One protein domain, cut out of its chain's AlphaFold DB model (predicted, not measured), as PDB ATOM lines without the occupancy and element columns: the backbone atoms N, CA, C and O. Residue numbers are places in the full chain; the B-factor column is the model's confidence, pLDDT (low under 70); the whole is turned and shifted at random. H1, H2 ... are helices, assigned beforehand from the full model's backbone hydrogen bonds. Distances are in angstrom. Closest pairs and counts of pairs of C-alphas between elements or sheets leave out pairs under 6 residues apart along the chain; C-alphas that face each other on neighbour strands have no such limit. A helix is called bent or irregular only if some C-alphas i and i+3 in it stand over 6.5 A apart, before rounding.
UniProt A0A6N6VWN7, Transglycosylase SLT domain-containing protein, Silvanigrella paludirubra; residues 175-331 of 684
ATOM      1  N   TYR A 175      39.361 257.014  16.610       94.31
ATOM      2  CA  TYR A 175      39.004 257.967  17.656       94.31
ATOM      3  C   TYR A 175      37.676 258.695  17.402       94.31
ATOM      4  O   TYR A 175      37.274 259.526  18.217       94.31
ATOM      5  N   LYS A 176      36.988 258.414  16.286       95.25
ATOM      6  CA  LYS A 176      35.707 259.050  15.963       95.25
ATOM      7  C   LYS A 176      34.704 258.874  17.108       95.25
ATOM      8  O   LYS A 176      34.451 257.753  17.546       95.25
ATOM      9  N   GLY A 177      34.119 259.979  17.566       92.19
ATOM     10  CA  GLY A 177      33.117 260.011  18.632       92.19
ATOM     11  C   GLY A 177      33.668 259.860  20.053       92.19
ATOM     12  O   GLY A 177      32.878 259.906  20.991       92.19
ATOM     13  N   MET A 178      34.985 259.700  20.240       93.38
ATOM     14  CA  MET A 178      35.578 259.693  21.580       93.38
ATOM     15  C   MET A 178      35.507 261.082  22.212       93.38
ATOM     16  O   MET A 178      35.771 262.098  21.558       93.38
ATOM     17  N   SER A 179      35.236 261.119  23.515       93.00
ATOM     18  CA  SER A 179      35.417 262.331  24.309       93.00
ATOM     19  C   SER A 179      36.887 262.767  24.311       93.00
ATOM     20  O   SER A 179      37.803 261.978  24.054       93.00
ATOM     21  N   PHE A 180      37.140 264.033  24.647       92.75
ATOM     22  CA  PHE A 180      38.506 264.528  24.804       92.75
ATOM     23  C   PHE A 180      39.312 263.707  25.819       92.75
ATOM     24  O   PHE A 180      40.449 263.341  25.529       92.75
ATOM     25  N   SER A 181      38.729 263.374  26.975       91.75
ATOM     26  CA  SER A 181      39.405 262.599  28.024       91.75
ATOM     27  C   SER A 181      39.802 261.194  27.543       91.75
ATOM     28  O   SER A 181      40.948 260.762  27.714       91.75
ATOM     29  N   GLU A 182      38.893 260.500  26.850       92.88
ATOM     30  CA  GLU A 182      39.166 259.182  26.266       92.88
ATOM     31  C   GLU A 182      40.259 259.253  25.197       92.88
ATOM     32  O   GLU A 182      41.202 258.462  25.233       92.88
ATOM     33  N   ALA A 183      40.187 260.220  24.280       94.12
ATOM     34  CA  ALA A 183      41.202 260.389  23.247       94.12
ATOM     35  C   ALA A 183      42.568 260.767  23.845       94.12
ATOM     36  O   ALA A 183      43.590 260.179  23.484       94.12
ATOM     37  N   PHE A 184      42.595 261.709  24.792       93.44
ATOM     38  CA  PHE A 184      43.817 262.198  25.428       93.44
ATOM     39  C   PHE A 184      44.526 261.116  26.241       93.44
ATOM     40  O   PHE A 184      45.753 261.045  26.194       93.44
ATOM     41  N   SER A 185      43.795 260.253  26.952       92.44
ATOM     42  CA  SER A 185      44.396 259.147  27.715       92.44
ATOM     43  C   SER A 185      45.063 258.094  26.821       92.44
ATOM     44  O   SER A 185      46.032 257.453  27.229       92.44
ATOM     45  N   GLN A 186      44.592 257.937  25.582       92.56
ATOM     46  CA  GLN A 186      45.072 256.903  24.669       92.56
ATOM     47  C   GLN A 186      46.124 257.394  23.675       92.56
ATOM     48  O   GLN A 186      46.976 256.603  23.261       92.56
ATOM     49  N   MET A 187      46.061 258.665  23.281       91.62
ATOM     50  CA  MET A 187      46.965 259.287  22.319       91.62
ATOM     51  C   MET A 187      48.209 259.834  23.013       91.62
ATOM     52  O   MET A 187      48.126 260.820  23.734       91.62
ATOM     53  N   ASP A 188      49.370 259.234  22.751       90.81
ATOM     54  CA  ASP A 188      50.662 259.732  23.231       90.81
ATOM     55  C   ASP A 188      51.758 259.423  22.198       90.81
ATOM     56  O   ASP A 188      52.348 258.340  22.226       90.81
ATOM     57  N   PRO A 189      51.971 260.295  21.193       92.88
ATOM     58  CA  PRO A 189      52.998 260.065  20.186       92.88
ATOM     59  C   PRO A 189      54.396 260.054  20.843       92.88
ATOM     60  O   PRO A 189      54.807 261.072  21.391       92.88
ATOM     61  N   PRO A 190      55.169 258.956  20.751       91.31
ATOM     62  CA  PRO A 190      56.477 258.823  21.394       91.31
ATOM     63  C   PRO A 190      57.594 259.598  20.681       91.31
ATOM     64  O   PRO A 190      58.666 259.799  21.246       91.31
ATOM     65  N   THR A 191      57.388 259.994  19.420       94.81
ATOM     66  CA  THR A 191      58.404 260.664  18.598       94.81
ATOM     67  C   THR A 191      57.806 261.801  17.784       94.81
ATOM     68  O   THR A 191      56.628 261.765  17.416       94.81
ATOM     69  N   LEU A 192      58.652 262.769  17.418       94.31
ATOM     70  CA  LEU A 192      58.262 263.877  16.544       94.31
ATOM     71  C   LEU A 192      57.748 263.378  15.184       94.31
ATOM     72  O   LEU A 192      56.776 263.913  14.668       94.31
ATOM     73  N   SER A 193      58.352 262.325  14.624       95.44
ATOM     74  CA  SER A 193      57.918 261.745  13.344       95.44
ATOM     75  C   SER A 193      56.503 261.164  13.425       95.44
ATOM     76  O   SER A 193      55.691 261.360  12.521       95.44
ATOM     77  N   GLN A 194      56.164 260.481  14.522       94.19
ATOM     78  CA  GLN A 194      54.805 259.976  14.715       94.19
ATOM     79  C   GLN A 194      53.807 261.108  14.975       94.19
ATOM     80  O   GLN A 194      52.710 261.084  14.421       94.19
ATOM     81  N   ALA A 195      54.198 262.114  15.760       95.50
ATOM     82  CA  ALA A 195      53.406 263.322  15.968       95.50
ATOM     83  C   ALA A 195      53.105 264.049  14.643       95.50
ATOM     84  O   ALA A 195      51.964 264.431  14.407       95.50
ATOM     85  N   GLN A 196      54.092 264.163  13.747       95.44
ATOM     86  CA  GLN A 196      53.936 264.719  12.398       95.44
ATOM     87  C   GLN A 196      52.924 263.940  11.557       95.44
ATOM     88  O   GLN A 196      52.034 264.540  10.958       95.44
ATOM     89  N   ARG A 197      53.023 262.604  11.537       94.88
ATOM     90  CA  ARG A 197      52.071 261.755  10.801       94.88
ATOM     91  C   ARG A 197      50.638 261.933  11.301       94.88
ATOM     92  O   ARG A 197      49.740 262.142  10.491       94.88
ATOM     93  N   LEU A 198      50.438 261.895  12.621       95.81
ATOM     94  CA  LEU A 198      49.121 262.094  13.231       95.81
ATOM     95  C   LEU A 198      48.573 263.496  12.946       95.81
ATOM     96  O   LEU A 198      47.408 263.626  12.593       95.81
ATOM     97  N   ALA A 199      49.408 264.534  13.052       96.19
ATOM     98  CA  ALA A 199      49.013 265.909  12.760       96.19
ATOM     99  C   ALA A 199      48.581 266.098  11.302       96.19
ATOM    100  O   ALA A 199      47.558 266.729  11.057       96.19
ATOM    101  N   ASN A 200      49.314 265.519  10.348       94.94
ATOM    102  CA  ASN A 200      48.942 265.574   8.936       94.94
ATOM    103  C   ASN A 200      47.614 264.846   8.684       94.94
ATOM    104  O   ASN A 200      46.734 265.410   8.047       94.94
ATOM    105  N   SER A 201      47.437 263.647   9.251       94.75
ATOM    106  CA  SER A 201      46.184 262.891   9.136       94.75
ATOM    107  C   SER A 201      44.996 263.608   9.793       94.75
ATOM    108  O   SER A 201      43.881 263.547   9.286       94.75
ATOM    109  N   ALA A 202      45.216 264.351  10.882       95.62
ATOM    110  CA  ALA A 202      44.174 265.142  11.539       95.62
ATOM    111  C   ALA A 202      43.552 266.203  10.636       95.62
ATOM    112  O   ALA A 202      42.381 266.529  10.812       95.62
ATOM    113  N   LEU A 203      44.291 266.722   9.654       95.19
ATOM    114  CA  LEU A 203      43.781 267.763   8.764       95.19
ATOM    115  C   LEU A 203      42.635 267.284   7.871       95.19
ATOM    116  O   LEU A 203      41.833 268.131   7.463       95.19
ATOM    117  N   ASP A 204      42.542 265.981   7.607       94.75
ATOM    118  CA  ASP A 204      41.463 265.375   6.820       94.75
ATOM    119  C   ASP A 204      40.154 265.300   7.622       94.75
ATOM    120  O   ASP A 204      39.067 265.409   7.058       94.75
ATOM    121  N   TYR A 205      40.252 265.190   8.952       94.81
ATOM    122  CA  TYR A 205      39.109 264.990   9.851       94.81
ATOM    123  C   TYR A 205      38.732 266.228  10.671       94.81
ATOM    124  O   TYR A 205      37.619 266.300  11.180       94.81
ATOM    125  N   ALA A 206      39.617 267.221  10.799       92.38
ATOM    126  CA  ALA A 206      39.452 268.353  11.719       92.38
ATOM    127  C   ALA A 206      38.178 269.193  11.487       92.38
ATOM    128  O   ALA A 206      37.720 269.870  12.402       92.38
ATOM    129  N   SER A 207      37.597 269.159  10.283       94.38
ATOM    130  CA  SER A 207      36.336 269.850   9.972       94.38
ATOM    131  C   SER A 207      35.077 269.094  10.429       94.38
ATOM    132  O   SER A 207      34.003 269.700  10.454       94.38
ATOM    133  N   ASP A 208      35.191 267.798  10.747       95.88
ATOM    134  CA  ASP A 208      34.120 266.935  11.254       95.88
ATOM    135  C   ASP A 208      34.135 266.956  12.792       95.88
ATOM    136  O   ASP A 208      35.062 266.471  13.446       95.88
ATOM    137  N   CYS A 209      33.075 267.507  13.387       95.50
ATOM    138  CA  CYS A 209      32.990 267.690  14.833       95.50
ATOM    139  C   CYS A 209      32.945 266.375  15.628       95.50
ATOM    140  O   CYS A 209      33.235 266.396  16.826       95.50
ATOM    141  N   SER A 210      32.689 265.225  14.989       95.50
ATOM    142  CA  SER A 210      32.836 263.912  15.632       95.50
ATOM    143  C   SER A 210      34.296 263.553  15.957       95.50
ATOM    144  O   SER A 210      34.535 262.637  16.741       95.50
ATOM    145  N   TYR A 211      35.271 264.303  15.431       96.06
ATOM    146  CA  TYR A 211      36.700 264.190  15.747       96.06
ATOM    147  C   TYR A 211      37.226 265.346  16.613       96.06
ATOM    148  O   TYR A 211      38.439 265.485  16.806       96.06
ATOM    149  N   SER A 212      36.347 266.192  17.155       94.75
ATOM    150  CA  SER A 212      36.744 267.341  17.981       94.75
ATOM    151  C   SER A 212      37.525 266.926  19.235       94.75
ATOM    152  O   SER A 212      38.550 267.540  19.543       94.75
ATOM    153  N   GLY A 213      37.118 265.839  19.903       94.19
ATOM    154  CA  GLY A 213      37.804 265.291  21.078       94.19
ATOM    155  C   GLY A 213      39.252 264.888  20.784       94.19
ATOM    156  O   GLY A 213      40.172 265.309  21.487       94.19
ATOM    157  N   VAL A 214      39.479 264.141  19.698       95.12
ATOM    158  CA  VAL A 214      40.828 263.706  19.298       95.12
ATOM    159  C   VAL A 214      41.684 264.837  18.744       95.12
ATOM    160  O   VAL A 214      42.869 264.909  19.059       95.12
ATOM    161  N   SER A 215      41.099 265.762  17.983       96.44
ATOM    162  CA  SER A 215      41.818 266.934  17.470       96.44
ATOM    163  C   SER A 215      42.318 267.808  18.623       96.44
ATOM    164  O   SER A 215      43.477 268.221  18.637       96.44
ATOM    165  N   SER A 216      41.478 268.007  19.643       96.19
ATOM    166  CA  SER A 216      41.833 268.729  20.869       96.19
ATOM    167  C   SER A 216      42.914 268.003  21.674       96.19
ATOM    168  O   SER A 216      43.881 268.618  22.126       96.19
ATOM    169  N   ALA A 217      42.799 266.679  21.819       95.94
ATOM    170  CA  ALA A 217      43.816 265.860  22.472       95.94
ATOM    171  C   ALA A 217      45.172 265.956  21.758       95.94
ATOM    172  O   ALA A 217      46.202 266.152  22.408       95.94
ATOM    173  N   LEU A 218      45.168 265.879  20.426       96.75
ATOM    174  CA  LEU A 218      46.368 265.967  19.607       96.75
ATOM    175  C   LEU A 218      47.044 267.334  19.731       96.75
ATOM    176  O   LEU A 218      48.258 267.366  19.909       96.75
ATOM    177  N   ILE A 219      46.286 268.441  19.716       96.69
ATOM    178  CA  ILE A 219      46.827 269.797  19.933       96.69
ATOM    179  C   ILE A 219      47.678 269.840  21.208       96.69
ATOM    180  O   ILE A 219      48.831 270.262  21.163       96.69
ATOM    181  N   LEU A 220      47.156 269.335  22.327       95.44
ATOM    182  CA  LEU A 220      47.888 269.339  23.598       95.44
ATOM    183  C   LEU A 220      49.087 268.384  23.600       95.44
ATOM    184  O   LEU A 220      50.119 268.684  24.198       95.44
ATOM    185  N   ARG A 221      48.983 267.228  22.933       95.31
ATOM    186  CA  ARG A 221      50.098 266.271  22.824       95.31
ATOM    187  C   ARG A 221      51.242 266.817  21.979       95.31
ATOM    188  O   ARG A 221      52.406 266.589  22.312       95.31
ATOM    189  N   LEU A 222      50.927 267.585  20.939       96.06
ATOM    190  CA  LEU A 222      51.910 268.248  20.088       96.06
ATOM    191  C   LEU A 222      52.776 269.245  20.870       96.06
ATOM    192  O   LEU A 222      53.973 269.341  20.603       96.06
ATOM    193  N   GLU A 223      52.239 269.910  21.896       94.19
ATOM    194  CA  GLU A 223      52.999 270.867  22.714       94.19
ATOM    195  C   GLU A 223      54.225 270.255  23.404       94.19
ATOM    196  O   GLU A 223      55.170 270.973  23.734       94.19
ATOM    197  N   SER A 224      54.237 268.936  23.636       92.50
ATOM    198  CA  SER A 224      55.389 268.236  24.220       92.50
ATOM    199  C   SER A 224      56.662 268.341  23.372       92.50
ATOM    200  O   SER A 224      57.758 268.231  23.919       92.50
ATOM    201  N   PHE A 225      56.513 268.626  22.073       93.62
ATOM    202  CA  PHE A 225      57.593 268.768  21.098       93.62
ATOM    203  C   PHE A 225      57.990 270.225  20.820       93.62
ATOM    204  O   PHE A 225      58.871 270.471  19.993       93.62
ATOM    205  N   LEU A 226      57.361 271.209  21.470       91.19
ATOM    206  CA  LEU A 226      57.820 272.598  21.398       91.19
ATOM    207  C   LEU A 226      59.243 272.718  21.980       91.19
ATOM    208  O   LEU A 226      59.554 272.011  22.941       91.19
ATOM    209  N   PRO A 227      60.103 273.598  21.430       89.56
ATOM    210  CA  PRO A 227      59.823 274.635  20.427       89.56
ATOM    211  C   PRO A 227      60.082 274.202  18.965       89.56
ATOM    212  O   PRO A 227      60.462 275.023  18.131       89.56
ATOM    213  N   ASN A 228      59.929 272.918  18.613       90.25
ATOM    214  CA  ASN A 228      60.191 272.464  17.244       90.25
ATOM    215  C   ASN A 228      59.336 273.218  16.201       90.25
ATOM    216  O   ASN A 228      58.114 273.296  16.322       90.25
ATOM    217  N   LYS A 229      59.980 273.705  15.131       84.38
ATOM    218  CA  LYS A 229      59.367 274.559  14.096       84.38
ATOM    219  C   LYS A 229      58.157 273.960  13.371       84.38
ATOM    220  O   LYS A 229      57.349 274.707  12.837       84.38
ATOM    221  N   PHE A 230      58.026 272.633  13.334       91.25
ATOM    222  CA  PHE A 230      56.874 271.966  12.716       91.25
ATOM    223  C   PHE A 230      55.604 272.077  13.574       91.25
ATOM    224  O   PHE A 230      54.491 272.125  13.056       91.25
ATOM    225  N   VAL A 231      55.771 272.088  14.895       91.94
ATOM    226  CA  VAL A 231      54.684 271.863  15.853       91.94
ATOM    227  C   VAL A 231      53.680 273.008  15.841       91.94
ATOM    228  O   VAL A 231      52.477 272.762  15.843       91.94
ATOM    229  N   TYR A 232      54.161 274.251  15.786       90.50
ATOM    230  CA  TYR A 232      53.293 275.426  15.789       90.50
ATOM    231  C   TYR A 232      52.358 275.484  14.562       90.50
ATOM    232  O   TYR A 232      51.144 275.507  14.769       90.50
ATOM    233  N   PRO A 233      52.854 275.413  13.304       92.06
ATOM    234  CA  PRO A 233      51.981 275.363  12.129       92.06
ATOM    235  C   PRO A 233      50.989 274.195  12.150       92.06
ATOM    236  O   PRO A 233      49.857 274.345  11.696       92.06
ATOM    237  N   ALA A 234      51.391 273.036  12.679       95.50
ATOM    238  CA  ALA A 234      50.507 271.884  12.806       95.50
ATOM    239  C   ALA A 234      49.334 272.159  13.763       95.50
ATOM    240  O   ALA A 234      48.182 271.950  13.384       95.50
ATOM    241  N   ILE A 235      49.612 272.675  14.966       96.50
ATOM    242  CA  ILE A 235      48.577 273.068  15.937       96.50
ATOM    243  C   ILE A 235      47.635 274.109  15.325       96.50
ATOM    244  O   ILE A 235      46.418 273.945  15.397       96.50
ATOM    245  N   GLU A 236      48.182 275.139  14.676       94.56
ATOM    246  CA  GLU A 236      47.402 276.228  14.081       94.56
ATOM    247  C   GLU A 236      46.460 275.732  12.971       94.56
ATOM    248  O   GLU A 236      45.282 276.096  12.952       94.56
ATOM    249  N   LYS A 237      46.937 274.856  12.072       95.75
ATOM    250  CA  LYS A 237      46.113 274.274  10.996       95.75
ATOM    251  C   LYS A 237      44.974 273.416  11.547       95.75
ATOM    252  O   LYS A 237      43.847 273.522  11.062       95.75
ATOM    253  N   ILE A 238      45.253 272.584  12.554       97.31
ATOM    254  CA  ILE A 238      44.239 271.730  13.191       97.31
ATOM    255  C   ILE A 238      43.197 272.605  13.891       97.31
ATOM    256  O   ILE A 238      42.006 272.478  13.606       97.31
ATOM    257  N   TYR A 239      43.642 273.529  14.747       97.19
ATOM    258  CA  TYR A 239      42.769 274.433  15.493       97.19
ATOM    259  C   TYR A 239      41.869 275.257  14.566       97.19
ATOM    260  O   TYR A 239      40.660 275.302  14.768       97.19
ATOM    261  N   THR A 240      42.424 275.844  13.504       95.44
ATOM    262  CA  THR A 240      41.662 276.687  12.567       95.44
ATOM    263  C   THR A 240      40.487 275.944  11.932       95.44
ATOM    264  O   THR A 240      39.407 276.521  11.800       95.44
ATOM    265  N   LYS A 241      40.667 274.664  11.575       95.75
ATOM    266  CA  LYS A 241      39.597 273.831  11.002       95.75
ATOM    267  C   LYS A 241      38.561 273.393  12.042       95.75
ATOM    268  O   LYS A 241      37.373 273.334  11.722       95.75
ATOM    269  N   MET A 242      39.004 273.105  13.267       95.06
ATOM    270  CA  MET A 242      38.171 272.461  14.285       95.06
ATOM    271  C   MET A 242      37.517 273.421  15.282       95.06
ATOM    272  O   MET A 242      36.523 273.049  15.891       95.06
ATOM    273  N   GLN A 243      37.997 274.662  15.429       94.44
ATOM    274  CA  GLN A 243      37.539 275.600  16.469       94.44
ATOM    275  C   GLN A 243      36.023 275.849  16.480       94.44
ATOM    276  O   GLN A 243      35.462 276.105  17.535       94.44
ATOM    277  N   LYS A 244      35.333 275.726  15.337       92.75
ATOM    278  CA  LYS A 244      33.862 275.834  15.247       92.75
ATOM    279  C   LYS A 244      33.111 274.700  15.963       92.75
ATOM    280  O   LYS A 244      31.915 274.811  16.196       92.75
ATOM    281  N   CYS A 245      33.801 273.596  16.241       94.12
ATOM    282  CA  CYS A 245      33.283 272.432  16.947       94.12
ATOM    283  C   CYS A 245      33.510 272.516  18.464       94.12
ATOM    284  O   CYS A 245      33.035 271.643  19.185       94.12
ATOM    285  N   LEU A 246      34.264 273.513  18.942       92.50
ATOM    286  CA  LEU A 246      34.439 273.776  20.365       92.50
ATOM    287  C   LEU A 246      33.231 274.576  20.855       92.50
ATOM    288  O   LEU A 246      32.991 275.696  20.405       92.50
ATOM    289  N   LEU A 247      32.427 273.950  21.712       87.81
ATOM    290  CA  LEU A 247      31.240 274.567  22.289       87.81
ATOM    291  C   LEU A 247      31.601 275.213  23.636       87.81
ATOM    292  O   LEU A 247      32.306 274.576  24.421       87.81
ATOM    293  N   PRO A 248      31.085 276.418  23.943       85.88
ATOM    294  CA  PRO A 248      31.247 277.017  25.265       85.88
ATOM    295  C   PRO A 248      30.754 276.076  26.370       85.88
ATOM    296  O   PRO A 248      29.773 275.355  26.179       85.88
ATOM    297  N   ASP A 249      31.425 276.097  27.522       81.31
ATOM    298  CA  ASP A 249      31.151 275.235  28.685       81.31
ATOM    299  C   ASP A 249      31.337 273.718  28.447       81.31
ATOM    300  O   ASP A 249      31.046 272.917  29.341       81.31
ATOM    301  N   ALA A 250      31.843 273.295  27.280       84.50
ATOM    302  CA  ALA A 250      32.175 271.900  26.999       84.50
ATOM    303  C   ALA A 250      33.687 271.657  27.129       84.50
ATOM    304  O   ALA A 250      34.489 272.300  26.456       84.50
ATOM    305  N   ASP A 251      34.099 270.682  27.947       80.00
ATOM    306  CA  ASP A 251      35.505 270.256  27.997       80.00
ATOM    307  C   ASP A 251      35.922 269.691  26.622       80.00
ATOM    308  O   ASP A 251      35.219 268.826  26.088       80.00
ATOM    309  N   PRO A 252      37.038 270.143  26.009       86.50
ATOM    310  CA  PRO A 252      38.116 270.978  26.550       86.50
ATOM    311  C   PRO A 252      38.188 272.393  25.945       86.50
ATOM    312  O   PRO A 252      39.292 272.920  25.796       86.50
ATOM    313  N   SER A 253      37.061 272.985  25.537       85.88
ATOM    314  CA  SER A 253      36.990 274.252  24.790       85.88
ATOM    315  C   SER A 253      37.882 275.347  25.394       85.88
ATOM    316  O   SER A 253      38.814 275.805  24.720       85.88
ATOM    317  N   GLU A 254      37.724 275.645  26.691       85.62
ATOM    318  CA  GLU A 254      38.432 276.748  27.365       85.62
ATOM    319  C   GLU A 254      39.931 276.574  27.266       85.62
ATOM    320  O   GLU A 254      40.693 277.467  26.879       85.62
ATOM    321  N   LYS A 255      40.325 275.340  27.567       89.75
ATOM    322  CA  LYS A 255      41.698 274.905  27.601       89.75
ATOM    323  C   LYS A 255      42.307 275.066  26.219       89.75
ATOM    324  O   LYS A 255      43.388 275.630  26.112       89.75
ATOM    325  N   ILE A 256      41.651 274.609  25.154       94.69
ATOM    326  CA  ILE A 256      42.205 274.714  23.799       94.69
ATOM    327  C   ILE A 256      42.318 276.175  23.359       94.69
ATOM    328  O   ILE A 256      43.383 276.576  22.883       94.69
ATOM    329  N   HIS A 257      41.280 276.986  23.574       95.12
ATOM    330  CA  HIS A 257      41.287 278.407  23.229       95.12
ATOM    331  C   HIS A 257      42.401 279.176  23.949       95.12
ATOM    332  O   HIS A 257      43.185 279.873  23.297       95.12
ATOM    333  N   LEU A 258      42.556 278.977  25.261       94.12
ATOM    334  CA  LEU A 258      43.628 279.599  26.036       94.12
ATOM    335  C   LEU A 258      45.008 279.138  25.548       94.12
ATOM    336  O   LEU A 258      45.890 279.965  25.321       94.12
ATOM    337  N   ARG A 259      45.220 277.826  25.378       94.62
ATOM    338  CA  ARG A 259      46.522 277.272  24.961       94.62
ATOM    339  C   ARG A 259      46.945 277.798  23.591       94.62
ATOM    340  O   ARG A 259      48.083 278.243  23.449       94.62
ATOM    341  N   VAL A 260      46.037 277.807  22.613       96.00
ATOM    342  CA  VAL A 260      46.315 278.334  21.268       96.00
ATOM    343  C   VAL A 260      46.503 279.850  21.294       96.00
ATOM    344  O   VAL A 260      47.429 280.352  20.659       96.00
ATOM    345  N   GLY A 261      45.699 280.584  22.067       94.88
ATOM    346  CA  GLY A 261      45.865 282.026  22.258       94.88
ATOM    347  C   GLY A 261      47.258 282.383  22.782       94.88
ATOM    348  O   GLY A 261      47.963 283.182  22.169       94.88
ATOM    349  N   LEU A 262      47.706 281.726  23.854       93.62
ATOM    350  CA  LEU A 262      49.051 281.912  24.411       93.62
ATOM    351  C   LEU A 262      50.150 281.496  23.427       93.62
ATOM    352  O   LEU A 262      51.147 282.198  23.291       93.62
ATOM    353  N   LEU A 263      49.970 280.389  22.704       92.19
ATOM    354  CA  LEU A 263      50.931 279.945  21.697       92.19
ATOM    355  C   LEU A 263      51.065 280.956  20.546       92.19
ATOM    356  O   LEU A 263      52.176 281.241  20.106       92.19
ATOM    357  N   ARG A 264      49.960 281.562  20.098       91.19
ATOM    358  CA  ARG A 264      49.973 282.660  19.117       91.19
ATOM    359  C   ARG A 264      50.721 283.884  19.650       91.19
ATOM    360  O   ARG A 264      51.450 284.513  18.888       91.19
ATOM    361  N   LEU A 265      50.613 284.193  20.947       87.94
ATOM    362  CA  LEU A 265      51.416 285.246  21.587       87.94
ATOM    363  C   LEU A 265      52.908 284.918  21.604       87.94
ATOM    364  O   LEU A 265      53.708 285.776  21.235       87.94
ATOM    365  N   ILE A 266      53.275 283.687  21.976       85.81
ATOM    366  CA  ILE A 266      54.664 283.197  21.938       85.81
ATOM    367  C   ILE A 266      55.228 283.322  20.520       85.81
ATOM    368  O   ILE A 266      56.368 283.735  20.349       85.81
ATOM    369  N   SER A 267      54.418 283.020  19.508       83.19
ATOM    370  CA  SER A 267      54.810 283.075  18.099       83.19
ATOM    371  C   SER A 267      54.758 284.478  17.477       83.19
ATOM    372  O   SER A 267      55.151 284.629  16.324       83.19
ATOM    373  N   GLY A 268      54.318 285.509  18.209       82.12
ATOM    374  CA  GLY A 268      54.308 286.899  17.735       82.12
ATOM    375  C   GLY A 268      53.070 287.324  16.932       82.12
ATOM    376  O   GLY A 268      53.145 288.304  16.194       82.12
ATOM    377  N   TYR A 269      51.930 286.643  17.095       85.12
ATOM    378  CA  TYR A 269      50.667 286.912  16.386       85.12
ATOM    379  C   TYR A 269      49.549 287.409  17.329       85.12
ATOM    380  O   TYR A 269      48.560 286.703  17.554       85.12
ATOM    381  N   PRO A 270      49.653 288.628  17.895       85.50
ATOM    382  CA  PRO A 270      48.720 289.121  18.912       85.50
ATOM    383  C   PRO A 270      47.279 289.313  18.414       85.50
ATOM    384  O   PRO A 270      46.347 289.127  19.191       85.50
ATOM    385  N   ILE A 271      47.068 289.631  17.132       85.38
ATOM    386  CA  ILE A 271      45.715 289.785  16.564       85.38
ATOM    387  C   ILE A 271      44.983 288.439  16.544       85.38
ATOM    388  O   ILE A 271      43.846 288.348  16.995       85.38
ATOM    389  N   LEU A 272      45.646 287.377  16.078       87.62
ATOM    390  CA  LEU A 272      45.071 286.030  16.085       87.62
ATOM    391  C   LEU A 272      44.905 285.508  17.517       87.62
ATOM    392  O   LEU A 272      43.945 284.800  17.815       87.62
ATOM    393  N   ALA A 273      45.834 285.839  18.416       92.06
ATOM    394  CA  ALA A 273      45.708 285.476  19.820       92.06
ATOM    395  C   ALA A 273      44.455 286.088  20.455       92.06
ATOM    396  O   ALA A 273      43.769 285.398  21.202       92.06
ATOM    397  N   LYS A 274      44.129 287.344  20.118       93.69
ATOM    398  CA  LYS A 274      42.939 288.040  20.620       93.69
ATOM    399  C   LYS A 274      41.658 287.230  20.387       93.69
ATOM    400  O   LYS A 274      40.944 286.979  21.347       93.69
ATOM    401  N   ASP A 275      41.415 286.772  19.158       92.50
ATOM    402  CA  ASP A 275      40.220 285.977  18.815       92.50
ATOM    403  C   ASP A 275      40.103 284.696  19.661       92.50
ATOM    404  O   ASP A 275      39.038 284.390  20.197       92.50
ATOM    405  N   ALA A 276      41.205 283.960  19.833       94.06
ATOM    406  CA  ALA A 276      41.203 282.747  20.648       94.06
ATOM    407  C   ALA A 276      40.971 283.054  22.137       94.06
ATOM    408  O   ALA A 276      40.192 282.370  22.790       94.06
ATOM    409  N   LEU A 277      41.605 284.101  22.670       95.00
ATOM    410  CA  LEU A 277      41.470 284.484  24.078       95.00
ATOM    411  C   LEU A 277      40.079 285.051  24.406       95.00
ATOM    412  O   LEU A 277      39.594 284.840  25.514       95.00
ATOM    413  N   GLU A 278      39.419 285.742  23.470       94.06
ATOM    414  CA  GLU A 278      38.034 286.208  23.642       94.06
ATOM    415  C   GLU A 278      37.050 285.036  23.724       94.06
ATOM    416  O   GLU A 278      36.134 285.082  24.544       94.06
ATOM    417  N   LYS A 279      37.277 283.954  22.965       91.69
ATOM    418  CA  LYS A 279      36.483 282.716  23.068       91.69
ATOM    419  C   LYS A 279      36.608 282.062  24.446       91.69
ATOM    420  O   LYS A 279      35.603 281.595  24.967       91.69
ATOM    421  N   THR A 280      37.780 282.131  25.088       90.25
ATOM    422  CA  THR A 280      37.965 281.670  26.480       90.25
ATOM    423  C   THR A 280      37.052 282.408  27.471       90.25
ATOM    424  O   THR A 280      36.650 281.844  28.478       90.25
ATOM    425  N   LEU A 281      36.696 283.674  27.212       88.94
ATOM    426  CA  LEU A 281      35.853 284.459  28.130       88.94
ATOM    427  C   LEU A 281      34.375 284.046  28.125       88.94
ATOM    428  O   LEU A 281      33.614 284.549  28.957       88.94
ATOM    429  N   LEU A 282      33.959 283.213  27.169       80.75
ATOM    430  CA  LEU A 282      32.611 282.645  27.103       80.75
ATOM    431  C   LEU A 282      32.447 281.428  28.029       80.75
ATOM    432  O   LEU A 282      31.345 280.899  28.136       80.75
ATOM    433  N   GLU A 283      33.528 280.991  28.676       77.69
ATOM    434  CA  GLU A 283      33.613 279.753  29.452       77.69
ATOM    435  C   GLU A 283      33.561 280.036  30.966       77.69
ATOM    436  O   GLU A 283      33.643 281.185  31.411       77.69
ATOM    437  N   LYS A 284      33.401 278.985  31.781       69.94
ATOM    438  CA  LYS A 284      33.116 279.089  33.224       69.94
ATOM    439  C   LYS A 284      34.306 278.889  34.175       69.94
ATOM    440  O   LYS A 284      34.051 278.847  35.379       69.94
ATOM    441  N   ASP A 285      35.568 278.787  33.740       77.62
ATOM    442  CA  ASP A 285      36.715 278.746  34.671       77.62
ATOM    443  C   ASP A 285      37.242 280.165  34.995       77.62
ATOM    444  O   ASP A 285      37.886 280.821  34.169       77.62
ATOM    445  N   PRO A 286      37.067 280.661  36.236       74.88
ATOM    446  CA  PRO A 286      37.517 282.005  36.610       74.88
ATOM    447  C   PRO A 286      39.039 282.188  36.520       74.88
ATOM    448  O   PRO A 286      39.530 283.298  36.292       74.88
ATOM    449  N   GLY A 287      39.812 281.115  36.711       78.69
ATOM    450  CA  GLY A 287      41.269 281.148  36.684       78.69
ATOM    451  C   GLY A 287      41.838 281.227  35.269       78.69
ATOM    452  O   GLY A 287      42.873 281.864  35.063       78.69
ATOM    453  N   GLU A 288      41.199 280.588  34.294       85.19
ATOM    454  CA  GLU A 288      41.583 280.682  32.880       85.19
ATOM    455  C   GLU A 288      41.036 281.972  32.252       85.19
ATOM    456  O   GLU A 288      41.804 282.703  31.621       85.19
ATOM    457  N   SER A 289      39.807 282.369  32.592       85.25
ATOM    458  CA  SER A 289      39.258 283.693  32.268       85.25
ATOM    459  C   SER A 289      40.143 284.848  32.762       85.25
ATOM    460  O   SER A 289      40.423 285.775  32.002       85.25
ATOM    461  N   SER A 290      40.672 284.781  33.993       89.69
ATOM    462  CA  SER A 290      41.606 285.797  34.521       89.69
ATOM    463  C   SER A 290      42.867 285.951  33.663       89.69
ATOM    464  O   SER A 290      43.334 287.066  33.426       89.69
ATOM    465  N   ARG A 291      43.412 284.830  33.170       92.81
ATOM    466  CA  ARG A 291      44.587 284.813  32.286       92.81
ATOM    467  C   ARG A 291      44.256 285.437  30.941       92.81
ATOM    468  O   ARG A 291      44.997 286.298  30.472       92.81
ATOM    469  N   SER A 292      43.132 285.045  30.347       94.56
ATOM    470  CA  SER A 292      42.698 285.600  29.068       94.56
ATOM    471  C   SER A 292      42.442 287.099  29.153       94.56
ATOM    472  O   SER A 292      42.943 287.832  28.306       94.56
ATOM    473  N   LEU A 293      41.772 287.592  30.202       95.25
ATOM    474  CA  LEU A 293      41.573 289.032  30.407       95.25
ATOM    475  C   LEU A 293      42.896 289.793  30.534       95.25
ATOM    476  O   LEU A 293      43.032 290.882  29.976       95.25
ATOM    477  N   PHE A 294      43.887 289.228  31.226       94.38
ATOM    478  CA  PHE A 294      45.204 289.849  31.329       94.38
ATOM    479  C   PHE A 294      45.879 289.989  29.968       94.38
ATOM    480  O   PHE A 294      46.323 291.084  29.620       94.38
ATOM    481  N   TRP A 295      45.927 288.911  29.186       93.88
ATOM    482  CA  TRP A 295      46.582 288.917  27.881       93.88
ATOM    483  C   TRP A 295      45.819 289.743  26.843       93.88
ATOM    484  O   TRP A 295      46.446 290.456  26.061       93.88
ATOM    485  N   LEU A 296      44.486 289.743  26.878       95.06
ATOM    486  CA  LEU A 296      43.660 290.648  26.073       95.06
ATOM    487  C   LEU A 296      43.920 292.112  26.424       95.06
ATOM    488  O   LEU A 296      44.080 292.938  25.526       95.06
ATOM    489  N   GLY A 297      44.042 292.428  27.712       93.00
ATOM    490  CA  GLY A 297      44.431 293.759  28.157       93.00
ATOM    491  C   GLY A 297      45.848 294.131  27.722       93.00
ATOM    492  O   GLY A 297      46.052 295.253  27.272       93.00
ATOM    493  N   ALA A 298      46.805 293.200  27.739       89.88
ATOM    494  CA  ALA A 298      48.159 293.443  27.237       89.88
ATOM    495  C   ALA A 298      48.173 293.730  25.721       89.88
ATOM    496  O   ALA A 298      48.844 294.663  25.271       89.88
ATOM    497  N   ILE A 299      47.395 292.978  24.929       90.44
ATOM    498  CA  ILE A 299      47.198 293.239  23.491       90.44
ATOM    499  C   ILE A 299      46.572 294.627  23.290       90.44
ATOM    500  O   ILE A 299      47.059 295.415  22.475       90.44
ATOM    501  N   TYR A 300      45.524 294.948  24.055       90.62
ATOM    502  CA  TYR A 300      44.832 296.234  23.993       90.62
ATOM    503  C   TYR A 300      45.774 297.399  24.310       90.62
ATOM    504  O   TYR A 300      45.877 298.330  23.508       90.62
ATOM    505  N   GLN A 301      46.508 297.325  25.424       86.31
ATOM    506  CA  GLN A 301      47.422 298.376  25.868       86.31
ATOM    507  C   GLN A 301      48.502 298.636  24.821       86.31
ATOM    508  O   GLN A 301      48.789 299.783  24.500       86.31
ATOM    509  N   LYS A 302      49.059 297.581  24.217       82.38
ATOM    510  CA  LYS A 302      50.072 297.736  23.169       82.38
ATOM    511  C   LYS A 302      49.501 298.342  21.882       82.38
ATOM    512  O   LYS A 302      50.200 299.089  21.207       82.38
ATOM    513  N   SER A 303      48.238 298.059  21.550       83.50
ATOM    514  CA  SER A 303      47.546 298.694  20.416       83.50
ATOM    515  C   SER A 303      47.198 300.167  20.668       83.50
ATOM    516  O   SER A 303      47.063 300.942  19.724       83.50
ATOM    517  N   LYS A 304      47.071 300.561  21.942       85.38
ATOM    518  CA  LYS A 304      46.739 301.919  22.384       85.38
ATOM    519  C   LYS A 304      47.629 302.353  23.564       85.38
ATOM    520  O   LYS A 304      47.116 302.503  24.673       85.38
ATOM    521  N   PRO A 305      48.937 302.601  23.349       75.56
ATOM    522  CA  PRO A 305      49.902 302.806  24.438       75.56
ATOM    523  C   PRO A 305      49.551 303.948  25.397       75.56
ATOM    524  O   PRO A 305      49.806 303.846  26.591       75.56
ATOM    525  N   ASN A 306      48.918 305.005  24.878       76.88
ATOM    526  CA  ASN A 306      48.540 306.198  25.641       76.88
ATOM    527  C   ASN A 306      47.160 306.086  26.315       76.88
ATOM    528  O   ASN A 306      46.710 307.040  26.951       76.88
ATOM    529  N   SER A 307      46.455 304.960  26.150       78.75
ATOM    530  CA  SER A 307      45.158 304.761  26.791       78.75
ATOM    531  C   SER A 307      45.349 304.568  28.289       78.75
ATOM    532  O   SER A 307      46.023 303.630  28.715       78.75
ATOM    533  N   LYS A 308      44.724 305.443  29.082       76.56
ATOM    534  CA  LYS A 308      44.602 305.277  30.539       76.56
ATOM    535  C   LYS A 308      43.512 304.273  30.923       76.56
ATOM    536  O   LYS A 308      43.449 303.836  32.065       76.56
ATOM    537  N   GLU A 309      42.660 303.910  29.969       86.56
ATOM    538  CA  GLU A 309      41.594 302.933  30.152       86.56
ATOM    539  C   GLU A 309      41.935 301.631  29.435       86.56
ATOM    540  O   GLU A 309      42.398 301.634  28.292       86.56
ATOM    541  N   ASN A 310      41.671 300.508  30.096       93.31
ATOM    542  CA  ASN A 310      41.832 299.183  29.522       93.31
ATOM    543  C   ASN A 310      40.635 298.318  29.942       93.31
ATOM    544  O   ASN A 310      40.583 297.882  31.094       93.31
ATOM    545  N   PRO A 311      39.659 298.075  29.049       95.06
ATOM    546  CA  PRO A 311      38.395 297.447  29.431       95.06
ATOM    547  C   PRO A 311      38.573 296.002  29.919       95.06
ATOM    548  O   PRO A 311      37.865 295.564  30.825       95.06
ATOM    549  N   TYR A 312      39.541 295.261  29.369       95.62
ATOM    550  CA  TYR A 312      39.815 293.888  29.798       95.62
ATOM    551  C   TYR A 312      40.439 293.855  31.192       95.62
ATOM    552  O   TYR A 312      40.027 293.057  32.034       95.62
ATOM    553  N   TRP A 313      41.394 294.746  31.465       94.50
ATOM    554  CA  TRP A 313      41.975 294.862  32.797       94.50
ATOM    555  C   TRP A 313      40.968 295.401  33.813       94.50
ATOM    556  O   TRP A 313      40.863 294.829  34.885       94.50
ATOM    557  N   GLN A 314      40.134 296.388  33.482       94.31
ATOM    558  CA  GLN A 314      39.051 296.834  34.371       94.31
ATOM    559  C   GLN A 314      38.088 295.692  34.733       94.31
ATOM    560  O   GLN A 314      37.728 295.527  35.900       94.31
ATOM    561  N   ARG A 315      37.717 294.851  33.756       93.69
ATOM    562  CA  ARG A 315      36.929 293.637  34.009       93.69
ATOM    563  C   ARG A 315      37.675 292.656  34.922       93.69
ATOM    564  O   ARG A 315      37.085 292.165  35.878       93.69
ATOM    565  N   LEU A 316      38.966 292.423  34.683       93.75
ATOM    566  CA  LEU A 316      39.811 291.564  35.522       93.75
ATOM    567  C   LEU A 316      39.876 292.043  36.977       93.75
ATOM    568  O   LEU A 316      39.737 291.227  37.888       93.75
ATOM    569  N   LEU A 317      40.053 293.349  37.201       92.56
ATOM    570  CA  LEU A 317      40.100 293.939  38.542       92.56
ATOM    571  C   LEU A 317      38.772 293.769  39.282       92.56
ATOM    572  O   LEU A 317      38.776 293.517  40.482       92.56
ATOM    573  N   LYS A 318      37.647 293.846  38.567       90.12
ATOM    574  CA  LYS A 318      36.315 293.619  39.134       90.12
ATOM    575  C   LYS A 318      36.043 292.148  39.446       90.12
ATOM    576  O   LYS A 318      35.416 291.849  40.452       90.12
ATOM    577  N   GLU A 319      36.454 291.235  38.569       88.12
ATOM    578  CA  GLU A 319      36.108 289.815  38.690       88.12
ATOM    579  C   GLU A 319      37.057 289.043  39.615       88.12
ATOM    580  O   GLU A 319      36.623 288.103  40.277       88.12
ATOM    581  N   ASN A 320      38.340 289.423  39.663       90.19
ATOM    582  CA  ASN A 320      39.402 288.672  40.337       90.19
ATOM    583  C   ASN A 320      40.464 289.604  40.957       90.19
ATOM    584  O   ASN A 320      41.665 289.427  40.722       90.19
ATOM    585  N   SER A 321      40.025 290.578  41.763       91.62
ATOM    586  CA  SER A 321      40.816 291.713  42.284       91.62
ATOM    587  C   SER A 321      42.144 291.346  42.957       91.62
ATOM    588  O   SER A 321      43.120 292.086  42.845       91.62
ATOM    589  N   ILE A 322      42.215 290.190  43.624       92.94
ATOM    590  CA  ILE A 322      43.422 289.748  44.336       92.94
ATOM    591  C   ILE A 322      44.290 288.758  43.558       92.94
ATOM    592  O   ILE A 322      45.272 288.269  44.114       92.94
ATOM    593  N   SER A 323      43.940 288.403  42.318       93.00
ATOM    594  CA  SER A 323      44.730 287.481  41.489       93.00
ATOM    595  C   SER A 323      46.093 288.072  41.108       93.00
ATOM    596  O   SER A 323      46.264 289.288  41.096       93.00
ATOM    597  N   LEU A 324      47.068 287.216  40.761       92.31
ATOM    598  CA  LEU A 324      48.361 287.683  40.238       92.31
ATOM    599  C   LEU A 324      48.143 288.615  39.041       92.31
ATOM    600  O   LEU A 324      48.638 289.729  39.019       92.31
ATOM    601  N   HIS A 325      47.339 288.178  38.079       92.62
ATOM    602  CA  HIS A 325      47.002 288.939  36.884       92.62
ATOM    603  C   HIS A 325      46.384 290.310  37.194       92.62
ATOM    604  O   HIS A 325      46.754 291.291  36.555       92.62
ATOM    605  N   ALA A 326      45.492 290.405  38.185       92.75
ATOM    606  CA  ALA A 326      44.898 291.675  38.609       92.75
ATOM    607  C   ALA A 326      45.912 292.610  39.286       92.75
ATOM    608  O   ALA A 326      45.918 293.807  38.997       92.75
ATOM    609  N   ILE A 327      46.807 292.080  40.128       90.88
ATOM    610  CA  ILE A 327      47.915 292.856  40.715       90.88
ATOM    611  C   ILE A 327      48.728 293.515  39.597       90.88
ATOM    612  O   ILE A 327      48.957 294.720  39.614       90.88
ATOM    613  N   LEU A 328      49.094 292.730  38.586       88.00
ATOM    614  CA  LEU A 328      49.907 293.193  37.466       88.00
ATOM    615  C   LEU A 328      49.191 294.210  36.593       88.00
ATOM    616  O   LEU A 328      49.758 295.246  36.263       88.00
ATOM    617  N   ALA A 329      47.937 293.934  36.250       88.75
ATOM    618  CA  ALA A 329      47.101 294.860  35.505       88.75
ATOM    619  C   ALA A 329      46.954 296.205  36.235       88.75
ATOM    620  O   ALA A 329      47.055 297.254  35.608       88.75
ATOM    621  N   SER A 330      46.787 296.190  37.561       88.38
ATOM    622  CA  SER A 330      46.701 297.415  38.370       88.38
ATOM    623  C   SER A 330      47.987 298.229  38.296       88.38
ATOM    624  O   SER A 330      47.936 299.430  38.050       88.38
ATOM    625  N   GLN A 331      49.142 297.573  38.433       82.62
ATOM    626  CA  GLN A 331      50.448 298.229  38.331       82.62
ATOM    627  C   GLN A 331      50.661 298.851  36.947       82.62
ATOM    628  O   GLN A 331      51.120 299.983  36.847       82.62
TER     629      GLN A 331
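AT A GLANCE: This is residues 175 to 331 of the 684 residues of the protein "Transglycosylase SLT domain-containing protein" of Silvanigrella paludirubra (UniProt A0A6N6VWN7). A zigzag row of up-and-down helices, H2 to H7, folds back and forth across the long axis of an elongated body, with H1 packed on H3 at one end and H8 and H9 on H7 at the other. H5 lies near the middle and links the H2, H3, H4 part to the H6, H7, H8, H9 part. The printed part has 157 residues with nine named helices, H1 to H9 in order, and no named strand; its class is all helix. It is compact, with a radius of gyration of the C-alphas of 16.6 A, and spans 48 by 30 by 24 A.

IN THESE COORDINATES: H1 is residues 180 to 186, from C-alpha 180 at (38.506, 264.528, 24.804). H2, residues 192 to 205, is 20.3 A long, and H3, residues 209 to 225, is 25.4 A with a kink of 25 degrees near residue 216. H4, residues 231 to 245, is 21.4 A. H3 and H4 are irregular: C-alphas 210 and 213 are 7.5 A apart, and C-alphas 241 and 244 are 7.4 A apart. H5, residues 253 to 266, is 20.0 A, and H6 is residues 270 to 280. H7, residues 286 to 303, is 25.3 A. H8 is residues 311 to 319, and H9, residues 324 to 331, ends with C-alpha 331 at (50.448, 298.229, 38.331).

HOW THE PARTS SIT: H2 to H7 form an up-and-down bundle, each helix running against the one before. H1 touches H3 at a steep tilt of 54 degrees, closest at the C-alphas of Phe 180 and Gly 213, 3.9 A. H3 and H4 form a hairpin, closest at the C-alphas of Cys 209 and Cys 245, 5.2 A. H2 touches H4, closest at the C-alphas of Leu 203 and Ile 238, 6.0 A. H5 touches H4 with residues 260 to 263 alone, at 36 degrees, only just steep. H5 and H6 form a hairpin at a shallow tilt of 17 degrees, with the C-alphas of Gly 261 and Ala 273 closest, 4.2 A. H4 and H6 are apart. H7 touches H8, closest at the C-alphas of Gly 297 and Tyr 312, 4.9 A, and H9, closest at those of Phe 294 and His 325, 5.9 A, each with residues 290 to 297 alone. Every O i to N i+4 pair is within hydrogen-bond range in H1, H5, H8 and H9; in H2 it is 7 of 10, in H3 8 of 13, in H4 9 of 11, in H6 5 of 7 and in H7 13 of 14.

THE WHOLE: The C-alphas of Lys 176 and Asn 306 are the two farthest apart, 49.8 A. The printed part has no cut and no long link. Its mean pLDDT is 91.1, and residue 284 is under 70.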